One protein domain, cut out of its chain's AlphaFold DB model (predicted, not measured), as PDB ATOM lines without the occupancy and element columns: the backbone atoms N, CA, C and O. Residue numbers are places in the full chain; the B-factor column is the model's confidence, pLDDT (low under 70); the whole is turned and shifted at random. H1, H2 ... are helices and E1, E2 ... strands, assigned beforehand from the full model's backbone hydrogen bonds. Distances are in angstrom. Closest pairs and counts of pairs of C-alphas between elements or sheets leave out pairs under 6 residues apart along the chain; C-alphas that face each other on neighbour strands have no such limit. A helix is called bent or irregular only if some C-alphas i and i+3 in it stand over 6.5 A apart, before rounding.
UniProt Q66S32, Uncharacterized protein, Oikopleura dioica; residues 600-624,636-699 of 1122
ATOM      1  N   TYR A 600      97.510 117.936  67.574       41.34
ATOM      2  CA  TYR A 600      98.439 118.394  68.601       41.34
ATOM      3  C   TYR A 600      99.309 117.215  69.102       41.34
ATOM      4  O   TYR A 600      98.765 116.127  69.311       41.34
ATOM      5  N   PRO A 601     100.631 117.382  69.317       38.28
ATOM      6  CA  PRO A 601     101.537 116.259  69.575       38.28
ATOM      7  C   PRO A 601     101.236 115.417  70.817       38.28
ATOM      8  O   PRO A 601     101.571 114.235  70.849       38.28
ATOM      9  N   ASN A 602     100.566 116.011  71.805       46.09
ATOM     10  CA  ASN A 602     100.369 115.426  73.132       46.09
ATOM     11  C   ASN A 602      99.002 114.753  73.320       46.09
ATOM     12  O   ASN A 602      98.628 114.436  74.446       46.09
ATOM     13  N   LEU A 603      98.229 114.571  72.248       63.25
ATOM     14  CA  LEU A 603      96.919 113.928  72.314       63.25
ATOM     15  C   LEU A 603      97.037 112.455  71.929       63.25
ATOM     16  O   LEU A 603      96.522 112.055  70.898       63.25
ATOM     17  N   VAL A 604      97.770 111.654  72.699       61.97
ATOM     18  CA  VAL A 604      97.952 110.219  72.431       61.97
ATOM     19  C   VAL A 604      97.240 109.432  73.521       61.97
ATOM     20  O   VAL A 604      97.415 109.743  74.697       61.97
ATOM     21  N   ASP A 605      96.410 108.470  73.128       71.19
ATOM     22  CA  ASP A 605      95.750 107.574  74.074       71.19
ATOM     23  C   ASP A 605      96.650 106.416  74.516       71.19
ATOM     24  O   ASP A 605      97.758 106.217  74.009       71.19
ATOM     25  N   SER A 606      96.152 105.634  75.469       76.88
ATOM     26  CA  SER A 606      96.826 104.454  76.015       76.88
ATOM     27  C   SER A 606      97.219 103.397  74.967       76.88
ATOM     28  O   SER A 606      98.125 102.605  75.221       76.88
ATOM     29  N   SER A 607      96.604 103.402  73.775       70.38
ATOM     30  CA  SER A 607      96.934 102.504  72.656       70.38
ATOM     31  C   SER A 607      98.024 103.047  71.722       70.38
ATOM     32  O   SER A 607      98.404 102.391  70.751       70.38
ATOM     33  N   GLY A 608      98.534 104.252  71.991       56.94
ATOM     34  CA  GLY A 608      99.448 104.956  71.096       56.94
ATOM     35  C   GLY A 608      98.739 105.664  69.936       56.94
ATOM     36  O   GLY A 608      99.406 106.213  69.054       56.94
ATOM     37  N   HIS A 609      97.400 105.689  69.914       57.81
ATOM     38  CA  HIS A 609      96.629 106.370  68.882       57.81
ATOM     39  C   HIS A 609      96.545 107.873  69.172       57.81
ATOM     40  O   HIS A 609      96.199 108.311  70.268       57.81
ATOM     41  N   ARG A 610      96.874 108.689  68.163       63.19
ATOM     42  CA  ARG A 610      96.879 110.150  68.279       63.19
ATOM     43  C   ARG A 610      95.507 110.739  67.945       63.19
ATOM     44  O   ARG A 610      95.082 110.749  66.791       63.19
ATOM     45  N   HIS A 611      94.857 111.304  68.952       62.94
ATOM     46  CA  HIS A 611      93.623 112.073  68.871       62.94
ATOM     47  C   HIS A 611      93.861 113.465  68.270       62.94
ATOM     48  O   HIS A 611      94.909 114.086  68.435       62.94
ATOM     49  N   THR A 612      92.876 113.978  67.532       66.00
ATOM     50  CA  THR A 612      92.941 115.310  66.903       66.00
ATOM     51  C   THR A 612      92.207 116.335  67.764       66.00
ATOM     52  O   THR A 612      91.082 116.079  68.188       66.00
ATOM     53  N   LEU A 613      92.803 117.515  67.961       73.00
ATOM     54  CA  LEU A 613      92.120 118.654  68.576       73.00
ATOM     55  C   LEU A 613      90.934 119.080  67.693       73.00
ATOM     56  O   LEU A 613      91.089 119.378  66.511       73.00
ATOM     57  N   GLN A 614      89.743 119.134  68.263       74.69
ATOM     58  CA  GLN A 614      88.546 119.684  67.646       74.69
ATOM     59  C   GLN A 614      88.488 121.180  67.945       74.69
ATOM     60  O   GLN A 614      88.084 121.584  69.025       74.69
ATOM     61  N   HIS A 615      88.925 122.008  67.001       73.75
ATOM     62  CA  HIS A 615      88.806 123.464  67.091       73.75
ATOM     63  C   HIS A 615      88.172 124.037  65.818       73.75
ATOM     64  O   HIS A 615      88.149 123.363  64.772       73.75
ATOM     65  N   GLN A 616      87.797 125.321  65.844       65.12
ATOM     66  CA  GLN A 616      87.157 126.012  64.716       65.12
ATOM     67  C   GLN A 616      87.870 125.800  63.367       65.12
ATOM     68  O   GLN A 616      87.225 125.471  62.373       65.12
ATOM     69  N   TYR A 617      89.201 125.894  63.332       56.84
ATOM     70  CA  TYR A 617      90.005 125.757  62.109       56.84
ATOM     71  C   TYR A 617      90.169 124.294  61.598       56.84
ATOM     72  O   TYR A 617      90.586 124.093  60.460       56.84
ATOM     73  N   PHE A 618      89.779 123.257  62.364       57.34
ATOM     74  CA  PHE A 618      89.965 121.832  62.015       57.34
ATOM     75  C   PHE A 618      88.642 121.126  61.720       57.34
ATOM     76  O   PHE A 618      88.537 120.437  60.704       57.34
ATOM     77  N   ARG A 619      87.637 121.269  62.597       57.62
ATOM     78  CA  ARG A 619      86.363 120.526  62.505       57.62
ATOM     79  C   ARG A 619      85.128 121.330  62.951       57.62
ATOM     80  O   ARG A 619      84.055 120.752  63.072       57.62
ATOM     81  N   GLY A 620      85.257 122.652  63.099       55.59
ATOM     82  CA  GLY A 620      84.225 123.515  63.690       55.59
ATOM     83  C   GLY A 620      84.411 123.676  65.203       55.59
ATOM     84  O   GLY A 620      85.186 122.943  65.808       55.59
ATOM     85  N   GLU A 621      83.765 124.682  65.799       64.00
ATOM     86  CA  GLU A 621      83.724 124.829  67.265       64.00
ATOM     87  C   GLU A 621      82.953 123.645  67.860       64.00
ATOM     88  O   GLU A 621      81.831 123.374  67.423       64.00
ATOM     89  N   HIS A 622      83.548 122.950  68.833       78.69
ATOM     90  CA  HIS A 622      82.840 121.934  69.617       78.69
ATOM     91  C   HIS A 622      81.848 122.635  70.541       78.69
ATOM     92  O   HIS A 622      82.147 123.700  71.085       78.69
ATOM     93  N   GLU A 623      80.663 122.059  70.713       82.88
ATOM     94  CA  GLU A 623      79.649 122.591  71.619       82.88
ATOM     95  C   GLU A 623      79.335 121.548  72.688       82.88
ATOM     96  O   GLU A 623      78.961 120.421  72.375       82.88
ATOM     97  N   GLU A 624      79.480 121.932  73.954       81.81
ATOM     98  CA  GLU A 624      79.198 121.084  75.108       81.81
ATOM     99  C   GLU A 624      78.133 121.774  75.967       81.81
ATOM    100  O   GLU A 624      78.371 122.853  76.510       81.81
ATOM    101  N   ASP A 636      91.097 108.490  76.087       81.88
ATOM    102  CA  ASP A 636      90.817 107.441  77.078       81.88
ATOM    103  C   ASP A 636      89.568 107.759  77.937       81.88
ATOM    104  O   ASP A 636      89.573 107.618  79.160       81.88
ATOM    105  N   GLY A 637      88.509 108.286  77.305       81.00
ATOM    106  CA  GLY A 637      87.265 108.703  77.973       81.00
ATOM    107  C   GLY A 637      87.362 109.993  78.802       81.00
ATOM    108  O   GLY A 637      86.409 110.360  79.488       81.00
ATOM    109  N   LYS A 638      88.498 110.705  78.767       86.12
ATOM    110  CA  LYS A 638      88.695 111.988  79.460       86.12
ATOM    111  C   LYS A 638      88.560 113.156  78.495       86.12
ATOM    112  O   LYS A 638      89.355 113.304  77.567       86.12
ATOM    113  N   LYS A 639      87.600 114.036  78.776       89.81
ATOM    114  CA  LYS A 639      87.387 115.287  78.043       89.81
ATOM    115  C   LYS A 639      88.446 116.328  78.405       89.81
ATOM    116  O   LYS A 639      88.732 116.546  79.583       89.81
ATOM    117  N   ILE A 640      89.005 116.992  77.401       90.25
ATOM    118  CA  ILE A 640      89.956 118.095  77.530       90.25
ATOM    119  C   ILE A 640      89.432 119.274  76.708       90.25
ATOM    120  O   ILE A 640      89.086 119.117  75.539       90.25
ATOM    121  N   PHE A 641      89.384 120.450  77.320       90.38
ATOM    122  CA  PHE A 641      88.868 121.691  76.754       90.38
ATOM    123  C   PHE A 641      89.973 122.751  76.710       90.38
ATOM    124  O   PHE A 641      90.734 122.887  77.668       90.38
ATOM    125  N   TRP A 642      90.030 123.532  75.635       90.62
ATOM    126  CA  TRP A 642      90.917 124.679  75.454       90.62
ATOM    127  C   TRP A 642      90.099 125.944  75.202       90.62
ATOM    128  O   TRP A 642      89.179 125.922  74.389       90.62
ATOM    129  N   GLU A 643      90.461 127.039  75.867       91.06
ATOM    130  CA  GLU A 643      89.799 128.348  75.754       91.06
ATOM    131  C   GLU A 643      90.832 129.473  75.607       91.06
ATOM    132  O   GLU A 643      91.743 129.616  76.431       91.06
ATOM    133  N   PHE A 644      90.682 130.285  74.561       90.00
ATOM    134  CA  PHE A 644      91.490 131.469  74.300       90.00
ATOM    135  C   PHE A 644      90.675 132.735  74.581       90.00
ATOM    136  O   PHE A 644      89.816 133.165  73.812       90.00
ATOM    137  N   LEU A 645      90.979 133.375  75.705       89.31
ATOM    138  CA  LEU A 645      90.238 134.521  76.213       89.31
ATOM    139  C   LEU A 645      90.816 135.811  75.611       89.31
ATOM    140  O   LEU A 645      91.711 136.437  76.182       89.31
ATOM    141  N   GLY A 646      90.320 136.161  74.420       85.75
ATOM    142  CA  GLY A 646      90.694 137.359  73.653       85.75
ATOM    143  C   GLY A 646      90.351 138.700  74.321       85.75
ATOM    144  O   GLY A 646      89.819 138.739  75.428       85.75
ATOM    145  N   CYS A 647      90.582 139.808  73.606       80.38
ATOM    146  CA  CYS A 647      90.353 141.194  74.050       80.38
ATOM    147  C   CYS A 647      89.005 141.446  74.745       80.38
ATOM    148  O   CYS A 647      88.934 142.260  75.661       80.38
ATOM    149  N   TYR A 648      87.940 140.749  74.337       83.00
ATOM    150  CA  TYR A 648      86.628 140.845  74.986       83.00
ATOM    151  C   TYR A 648      86.685 140.533  76.491       83.00
ATOM    152  O   TYR A 648      86.068 141.234  77.283       83.00
ATOM    153  N   TYR A 649      87.475 139.530  76.884       82.88
ATOM    154  CA  TYR A 649      87.676 139.116  78.276       82.88
ATOM    155  C   TYR A 649      88.826 139.873  78.956       82.88
ATOM    156  O   TYR A 649      89.263 139.511  80.046       82.88
ATOM    157  N   HIS A 650      89.378 140.908  78.315       82.56
ATOM    158  CA  HIS A 650      90.520 141.622  78.877       82.56
ATOM    159  C   HIS A 650      90.134 142.422  80.119       82.56
ATOM    160  O   HIS A 650      90.901 142.446  81.073       82.56
ATOM    161  N   THR A 651      88.930 142.998  80.142       80.69
ATOM    162  CA  THR A 651      88.393 143.780  81.269       80.69
ATOM    163  C   THR A 651      88.221 142.964  82.550       80.69
ATOM    164  O   THR A 651      88.218 143.542  83.630       80.69
ATOM    165  N   SER A 652      88.123 141.638  82.442       82.06
ATOM    166  CA  SER A 652      88.020 140.674  83.545       82.06
ATOM    167  C   SER A 652      89.253 139.772  83.661       82.06
ATOM    168  O   SER A 652      89.210 138.715  84.290       82.06
ATOM    169  N   CYS A 653      90.373 140.165  83.045       83.19
ATOM    170  CA  CYS A 653      91.593 139.377  83.091       83.19
ATOM    171  C   CYS A 653      92.239 139.451  84.487       83.19
ATOM    172  O   CYS A 653      92.701 140.529  84.865       83.19
ATOM    173  N   PRO A 654      92.437 138.326  85.202       80.38
ATOM    174  CA  PRO A 654      92.997 138.336  86.557       80.38
ATOM    175  C   PRO A 654      94.411 138.926  86.658       80.38
ATOM    176  O   PRO A 654      94.829 139.369  87.722       80.38
ATOM    177  N   SER A 655      95.173 138.920  85.558       80.56
ATOM    178  CA  SER A 655      96.535 139.467  85.515       80.56
ATOM    179  C   SER A 655      96.583 140.978  85.278       80.56
ATOM    180  O   SER A 655      97.569 141.606  85.645       80.56
ATOM    181  N   CYS A 656      95.559 141.557  84.649       83.44
ATOM    182  CA  CYS A 656      95.508 142.990  84.326       83.44
ATOM    183  C   CYS A 656      94.536 143.747  85.241       83.44
ATOM    184  O   CYS A 656      94.774 144.902  85.582       83.44
ATOM    185  N   HIS A 657      93.471 143.071  85.673       84.88
ATOM    186  CA  HIS A 657      92.403 143.581  86.524       84.88
ATOM    187  C   HIS A 657      92.028 142.509  87.567       84.88
ATOM    188  O   HIS A 657      91.019 141.824  87.411       84.88
ATOM    189  N   PRO A 658      92.827 142.337  88.637       77.44
ATOM    190  CA  PRO A 658      92.671 141.237  89.601       77.44
ATOM    191  C   PRO A 658      91.325 141.220  90.343       77.44
ATOM    192  O   PRO A 658      90.925 140.178  90.849       77.44
ATOM    193  N   ASN A 659      90.617 142.352  90.375       79.88
ATOM    194  CA  ASN A 659      89.334 142.506  91.065       79.88
ATOM    195  C   ASN A 659      88.117 142.456  90.122       79.88
ATOM    196  O   ASN A 659      86.993 142.651  90.577       79.88
ATOM    197  N   ALA A 660      88.318 142.250  88.817       78.31
ATOM    198  CA  ALA A 660      87.239 142.214  87.837       78.31
ATOM    199  C   ALA A 660      86.900 140.767  87.457       78.31
ATOM    200  O   ALA A 660      87.785 139.971  87.152       78.31
ATOM    201  N   THR A 661      85.610 140.432  87.444       78.12
ATOM    202  CA  THR A 661      85.117 139.079  87.156       78.12
ATOM    203  C   THR A 661      84.110 139.092  86.013       78.12
ATOM    204  O   THR A 661      83.226 139.944  85.975       78.12
ATOM    205  N   ASP A 662      84.197 138.114  85.112       84.69
ATOM    206  CA  ASP A 662      83.164 137.847  84.108       84.69
ATOM    207  C   ASP A 662      82.338 136.638  84.559       84.69
ATOM    208  O   ASP A 662      82.775 135.490  84.482       84.69
ATOM    209  N   GLU A 663      81.126 136.898  85.048       85.12
ATOM    210  CA  GLU A 663      80.231 135.857  85.562       85.12
ATOM    211  C   GLU A 663      79.843 134.809  84.513       85.12
ATOM    212  O   GLU A 663      79.474 133.682  84.855       85.12
ATOM    213  N   ARG A 664      79.838 135.171  83.226       86.25
ATOM    214  CA  ARG A 664      79.497 134.243  82.146       86.25
ATOM    215  C   ARG A 664      80.664 133.299  81.891       86.25
ATOM    216  O   ARG A 664      80.441 132.097  81.741       86.25
ATOM    217  N   TRP A 665      81.883 133.831  81.870       89.25
ATOM    218  CA  TRP A 665      83.100 133.038  81.801       89.25
ATOM    219  C   TRP A 665      83.236 132.125  83.020       89.25
ATOM    220  O   TRP A 665      83.441 130.932  82.835       89.25
ATOM    221  N   GLU A 666      83.037 132.623  84.242       89.56
ATOM    222  CA  GLU A 666      83.161 131.793  85.449       89.56
ATOM    223  C   GLU A 666      82.121 130.657  85.482       89.56
ATOM    224  O   GLU A 666      82.463 129.523  85.816       89.56
ATOM    225  N   ARG A 667      80.885 130.899  85.012       89.69
ATOM    226  CA  ARG A 667      79.880 129.833  84.819       89.69
ATOM    227  C   ARG A 667      80.327 128.778  83.806       89.69
ATOM    228  O   ARG A 667      80.214 127.582  84.073       89.69
ATOM    229  N   LYS A 668      80.840 129.206  82.648       92.31
ATOM    230  CA  LYS A 668      81.354 128.302  81.606       92.31
ATOM    231  C   LYS A 668      82.551 127.496  82.120       92.31
ATOM    232  O   LYS A 668      82.589 126.281  81.959       92.31
ATOM    233  N   LYS A 669      83.498 128.160  82.776       92.12
ATOM    234  CA  LYS A 669      84.707 127.580  83.365       92.12
ATOM    235  C   LYS A 669      84.377 126.517  84.410       92.12
ATOM    236  O   LYS A 669      84.878 125.403  84.288       92.12
ATOM    237  N   ALA A 670      83.489 126.821  85.361       91.81
ATOM    238  CA  ALA A 670      83.048 125.869  86.379       91.81
ATOM    239  C   ALA A 670      82.402 124.621  85.752       91.81
ATOM    240  O   ALA A 670      82.737 123.497  86.124       91.81
ATOM    241  N   TYR A 671      81.538 124.808  84.747       93.62
ATOM    242  CA  TYR A 671      80.933 123.691  84.025       93.62
ATOM    243  C   TYR A 671      81.987 122.830  83.312       93.62
ATOM    244  O   TYR A 671      82.042 121.624  83.542       93.62
ATOM    245  N   LEU A 672      82.862 123.428  82.497       92.31
ATOM    246  CA  LEU A 672      83.874 122.680  81.739       92.31
ATOM    247  C   LEU A 672      84.848 121.924  82.653       92.31
ATOM    248  O   LEU A 672      85.235 120.807  82.326       92.31
ATOM    249  N   GLN A 673      85.200 122.494  83.810       94.12
ATOM    250  CA  GLN A 673      86.018 121.824  84.827       94.12
ATOM    251  C   GLN A 673      85.291 120.664  85.523       94.12
ATOM    252  O   GLN A 673      85.943 119.727  85.973       94.12
ATOM    253  N   SER A 674      83.956 120.703  85.605       93.19
ATOM    254  CA  SER A 674      83.164 119.618  86.203       93.19
ATOM    255  C   SER A 674      83.050 118.383  85.302       93.19
ATOM    256  O   SER A 674      82.960 117.267  85.804       93.19
ATOM    257  N   VAL A 675      83.084 118.570  83.977       91.75
ATOM    258  CA  VAL A 675      82.912 117.485  82.990       91.75
ATOM    259  C   VAL A 675      84.219 117.068  82.305       91.75
ATOM    260  O   VAL A 675      84.219 116.144  81.492       91.75
ATOM    261  N   GLY A 676      85.338 117.732  82.605       91.00
ATOM    262  CA  GLY A 676      86.646 117.423  82.030       91.00
ATOM    263  C   GLY A 676      87.753 118.388  82.453       91.00
ATOM    264  O   GLY A 676      87.616 119.191  83.370       91.00
ATOM    265  N   LYS A 677      88.899 118.307  81.776       91.88
ATOM    266  CA  LYS A 677      90.069 119.153  82.041       91.88
ATOM    267  C   LYS A 677      90.015 120.424  81.198       91.88
ATOM    268  O   LYS A 677      90.146 120.345  79.984       91.88
ATOM    269  N   LEU A 678      89.917 121.591  81.827       91.44
ATOM    270  CA  LEU A 678      89.974 122.884  81.137       91.44
ATOM    271  C   LEU A 678      91.390 123.483  81.140       91.44
ATOM    272  O   LEU A 678      92.032 123.584  82.184       91.44
ATOM    273  N   ILE A 679      91.845 123.937  79.974       90.69
ATOM    274  CA  ILE A 679      93.080 124.692  79.755       90.69
ATOM    275  C   ILE A 679      92.692 126.042  79.146       90.69
ATOM    276  O   ILE A 679      92.281 126.115  77.995       90.69
ATOM    277  N   SER A 680      92.830 127.130  79.898       90.88
ATOM    278  CA  SER A 680      92.456 128.469  79.425       90.88
ATOM    279  C   SER A 680      93.612 129.454  79.515       90.88
ATOM    280  O   SER A 680      94.378 129.417  80.481       90.88
ATOM    281  N   ILE A 681      93.698 130.390  78.571       89.50
ATOM    282  CA  ILE A 681      94.677 131.479  78.615       89.50
ATOM    283  C   ILE A 681      94.080 132.799  78.129       89.50
ATOM    284  O   ILE A 681      93.345 132.830  77.150       89.50
ATOM    285  N   HIS A 682      94.418 133.896  78.809       88.56
ATOM    286  CA  HIS A 682      94.065 135.247  78.371       88.56
ATOM    287  C   HIS A 682      95.041 135.764  77.322       88.56
ATOM    288  O   HIS A 682      96.245 135.538  77.437       88.56
ATOM    289  N   GLU A 683      94.538 136.515  76.344       86.88
ATOM    290  CA  GLU A 683      95.324 137.063  75.239       86.88
ATOM    291  C   GLU A 683      96.514 137.902  75.711       86.88
ATOM    292  O   GLU A 683      97.593 137.777  75.149       86.88
ATOM    293  N   CYS A 684      96.385 138.713  76.762       85.81
ATOM    294  CA  CYS A 684      97.512 139.496  77.281       85.81
ATOM    295  C   CYS A 684      98.653 138.607  77.809       85.81
ATOM    296  O   CYS A 684      99.823 138.840  77.498       85.81
ATOM    297  N   LYS A 685      98.310 137.542  78.546       85.69
ATOM    298  CA  LYS A 685      99.270 136.551  79.044       85.69
ATOM    299  C   LYS A 685      99.850 135.733  77.895       85.69
ATOM    300  O   LYS A 685     101.058 135.518  77.853       85.69
ATOM    301  N   TRP A 686      99.012 135.328  76.940       84.75
ATOM    302  CA  TRP A 686      99.467 134.678  75.720       84.75
ATOM    303  C   TRP A 686     100.437 135.569  74.959       84.75
ATOM    304  O   TRP A 686     101.525 135.118  74.670       84.75
ATOM    305  N   ASN A 687     100.120 136.837  74.713       83.25
ATOM    306  CA  ASN A 687     100.984 137.778  74.004       83.25
ATOM    307  C   ASN A 687     102.341 137.963  74.695       83.25
ATOM    308  O   ASN A 687     103.350 138.090  74.006       83.25
ATOM    309  N   SER A 688     102.390 137.934  76.031       81.31
ATOM    310  CA  SER A 688     103.648 137.935  76.791       81.31
ATOM    311  C   SER A 688     104.469 136.659  76.545       81.31
ATOM    312  O   SER A 688     105.620 136.748  76.120       81.31
ATOM    313  N   ILE A 689     103.862 135.476  76.700       82.50
ATOM    314  CA  ILE A 689     104.522 134.178  76.457       82.50
ATOM    315  C   ILE A 689     104.945 134.045  74.988       82.50
ATOM    316  O   ILE A 689     106.063 133.662  74.670       82.50
ATOM    317  N   ASN A 690     104.055 134.415  74.078       75.25
ATOM    318  CA  ASN A 690     104.168 134.278  72.635       75.25
ATOM    319  C   ASN A 690     105.234 135.197  72.020       75.25
ATOM    320  O   ASN A 690     105.696 134.914  70.912       75.25
ATOM    321  N   LYS A 691     105.598 136.289  72.712       74.56
ATOM    322  CA  LYS A 691     106.754 137.142  72.389       74.56
ATOM    323  C   LYS A 691     108.077 136.527  72.855       74.56
ATOM    324  O   LYS A 691     109.087 136.737  72.197       74.56
ATOM    325  N   ALA A 692     108.070 135.794  73.968       69.88
ATOM    326  CA  ALA A 692     109.267 135.183  74.548       69.88
ATOM    327  C   ALA A 692     109.576 133.781  73.985       69.88
ATOM    328  O   ALA A 692     110.718 133.335  74.041       69.88
ATOM    329  N   TYR A 693     108.571 133.079  73.455       69.19
ATOM    330  CA  TYR A 693     108.696 131.689  73.024       69.19
ATOM    331  C   TYR A 693     109.014 131.565  71.530       69.19
ATOM    332  O   TYR A 693     108.290 132.093  70.677       69.19
ATOM    333  N   LYS A 694     110.069 130.810  71.208       66.12
ATOM    334  CA  LYS A 694     110.368 130.387  69.839       66.12
ATOM    335  C   LYS A 694     109.574 129.115  69.547       66.12
ATOM    336  O   LYS A 694     109.737 128.102  70.217       66.12
ATOM    337  N   TRP A 695     108.659 129.203  68.591       65.81
ATOM    338  CA  TRP A 695     107.780 128.095  68.234       65.81
ATOM    339  C   TRP A 695     108.473 127.206  67.213       65.81
ATOM    340  O   TRP A 695     108.432 127.505  66.022       65.81
ATOM    341  N   ASP A 696     109.084 126.124  67.682       63.72
ATOM    342  CA  ASP A 696     109.578 125.072  66.801       63.72
ATOM    343  C   ASP A 696     108.443 124.067  66.548       63.72
ATOM    344  O   ASP A 696     107.756 123.615  67.467       63.72
ATOM    345  N   SER A 697     108.190 123.777  65.273       69.81
ATOM    346  CA  SER A 697     107.191 122.810  64.826       69.81
ATOM    347  C   SER A 697     107.803 121.970  63.723       69.81
ATOM    348  O   SER A 697     108.157 122.510  62.677       69.81
ATOM    349  N   ASP A 698     107.878 120.657  63.933       67.88
ATOM    350  CA  ASP A 698     108.392 119.726  62.925       67.88
ATOM    351  C   ASP A 698     107.509 119.708  61.668       67.88
ATOM    352  O   ASP A 698     107.995 119.523  60.557       67.88
ATOM    353  N   GLU A 699     106.199 119.936  61.823       69.19
ATOM    354  CA  GLU A 699     105.252 119.919  60.702       69.19
ATOM    355  C   GLU A 699     105.157 121.265  59.973       69.19
ATOM    356  O   GLU A 699     104.884 121.297  58.771       69.19
TER     357      GLU A 699
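AT A GLANCE: This is residues 600 to 624 and 636 to 699 of the 1122 residues of an uncharacterized protein of Oikopleura dioica (UniProt Q66S32). A narrow ribbon of two parallel strands, E2 and E3, runs through this loose model, with the longest helix, H3, running back alongside it; at the end of the ribbon where both strands finish, the short helix H2 and the start of H4 sit, and H4 heads off to the side, its residues 687 to 692 sticking out. Before the ribbon come a long stretch without named elements, residues 600 to 615, then a small helix, H1, and a short strand, E1, with H1 sticking out from the rest. The printed part has 89 residues with four named helices and three named strands, in the order H1, E1, E2, H2, H3, E3, H4; the sheet has the order E2, E3, and the class is mixed, helices and strands. The whole is loose, with a radius of gyration of the C-alphas of 15.3 A, and its C-alphas span 45 by 33 by 22 A.

HOW THE PARTS SIT: Residues 600 to 615 hold no named element, and their C-alphas lie 10 to 25 A from the mean of all C-alphas. H1, residues 616 to 619, stands free and touches no helix. Its closest C-alpha to E1, residues 622 to 624, is that of Gln 616, 7.7 A from that of His 622. E1 pairs with no named strand. Beyond the cut, E2, residues 638 to 645, and E3, residues 677 to 682, are parallel neighbours with 10 degrees between their directions. The C-alphas of residues 643 and 680 face each other at 4.5 A; N 641 and O 677 are within hydrogen-bond range at 2.8 A, as are N 679 and O 641 at 2.8 A. With H2, residues 647 to 652, and H3, residues 663 to 675, the strands E2 and E3 form a strand-helix-strand unit, two parallel neighbour strands with helices between them along the chain, and its crossover is right-handed. The closest C-alphas of H3 and E2 are those of Val 675 and Lys 639, 7.0 A apart; those of H3 and E3 are Leu 672 and Leu 678, 6.1 A apart. H2 and H4, residues 683 to 692, only just touch, with 3 pairs of C-alphas within 8 A, the closest being those of Cys 647 and Glu 683 at 6.6 A. Their lines stand about perpendicular at 71 degrees, only just past a steep tilt. H3 and H4 are apart; H2 and H3 are only just apart, their closest C-alphas being 8.4 A from each other. In H3 and H4 every O i to N i+4 pair is within hydrogen-bond range; in H2 it is 0 of 2, with 2 of 3 O i to N i+3 pairs within range, and H1 is too short for an O i to N i+4 pair.

IN THESE COORDINATES: H1 begins at C-alpha 616, at (87.157, 126.012, 64.716), and is 6.0 A from first to last C-alpha; E1 measures 6.6 A. E2 begins at C-alpha 638, at (88.695, 111.988, 79.460), and is 22.8 A long. H2 is 9.8 A long and irregular, with C-alphas 648 and 651 7.2 A apart. H3 measures 18.7 A, E3 17.0 A and H4 14.1 A, and H4 ends at C-alpha 692, at (109.267, 135.183, 74.548).

THE WHOLE: The two C-alphas farthest apart are those of Ser 607 and Asn 659, at 44.7 A. Residues 625 to 635 are not printed, and C-alphas 624 and 636 are 18.0 A apart across the cut. Of the links that are printed whole, H2 to H3 is short and the others are tight. The mean pLDDT of the printed part is 78.2, and residues 600 to 604, 608 to 612, 616 to 621 and 692 to 699 are under 70.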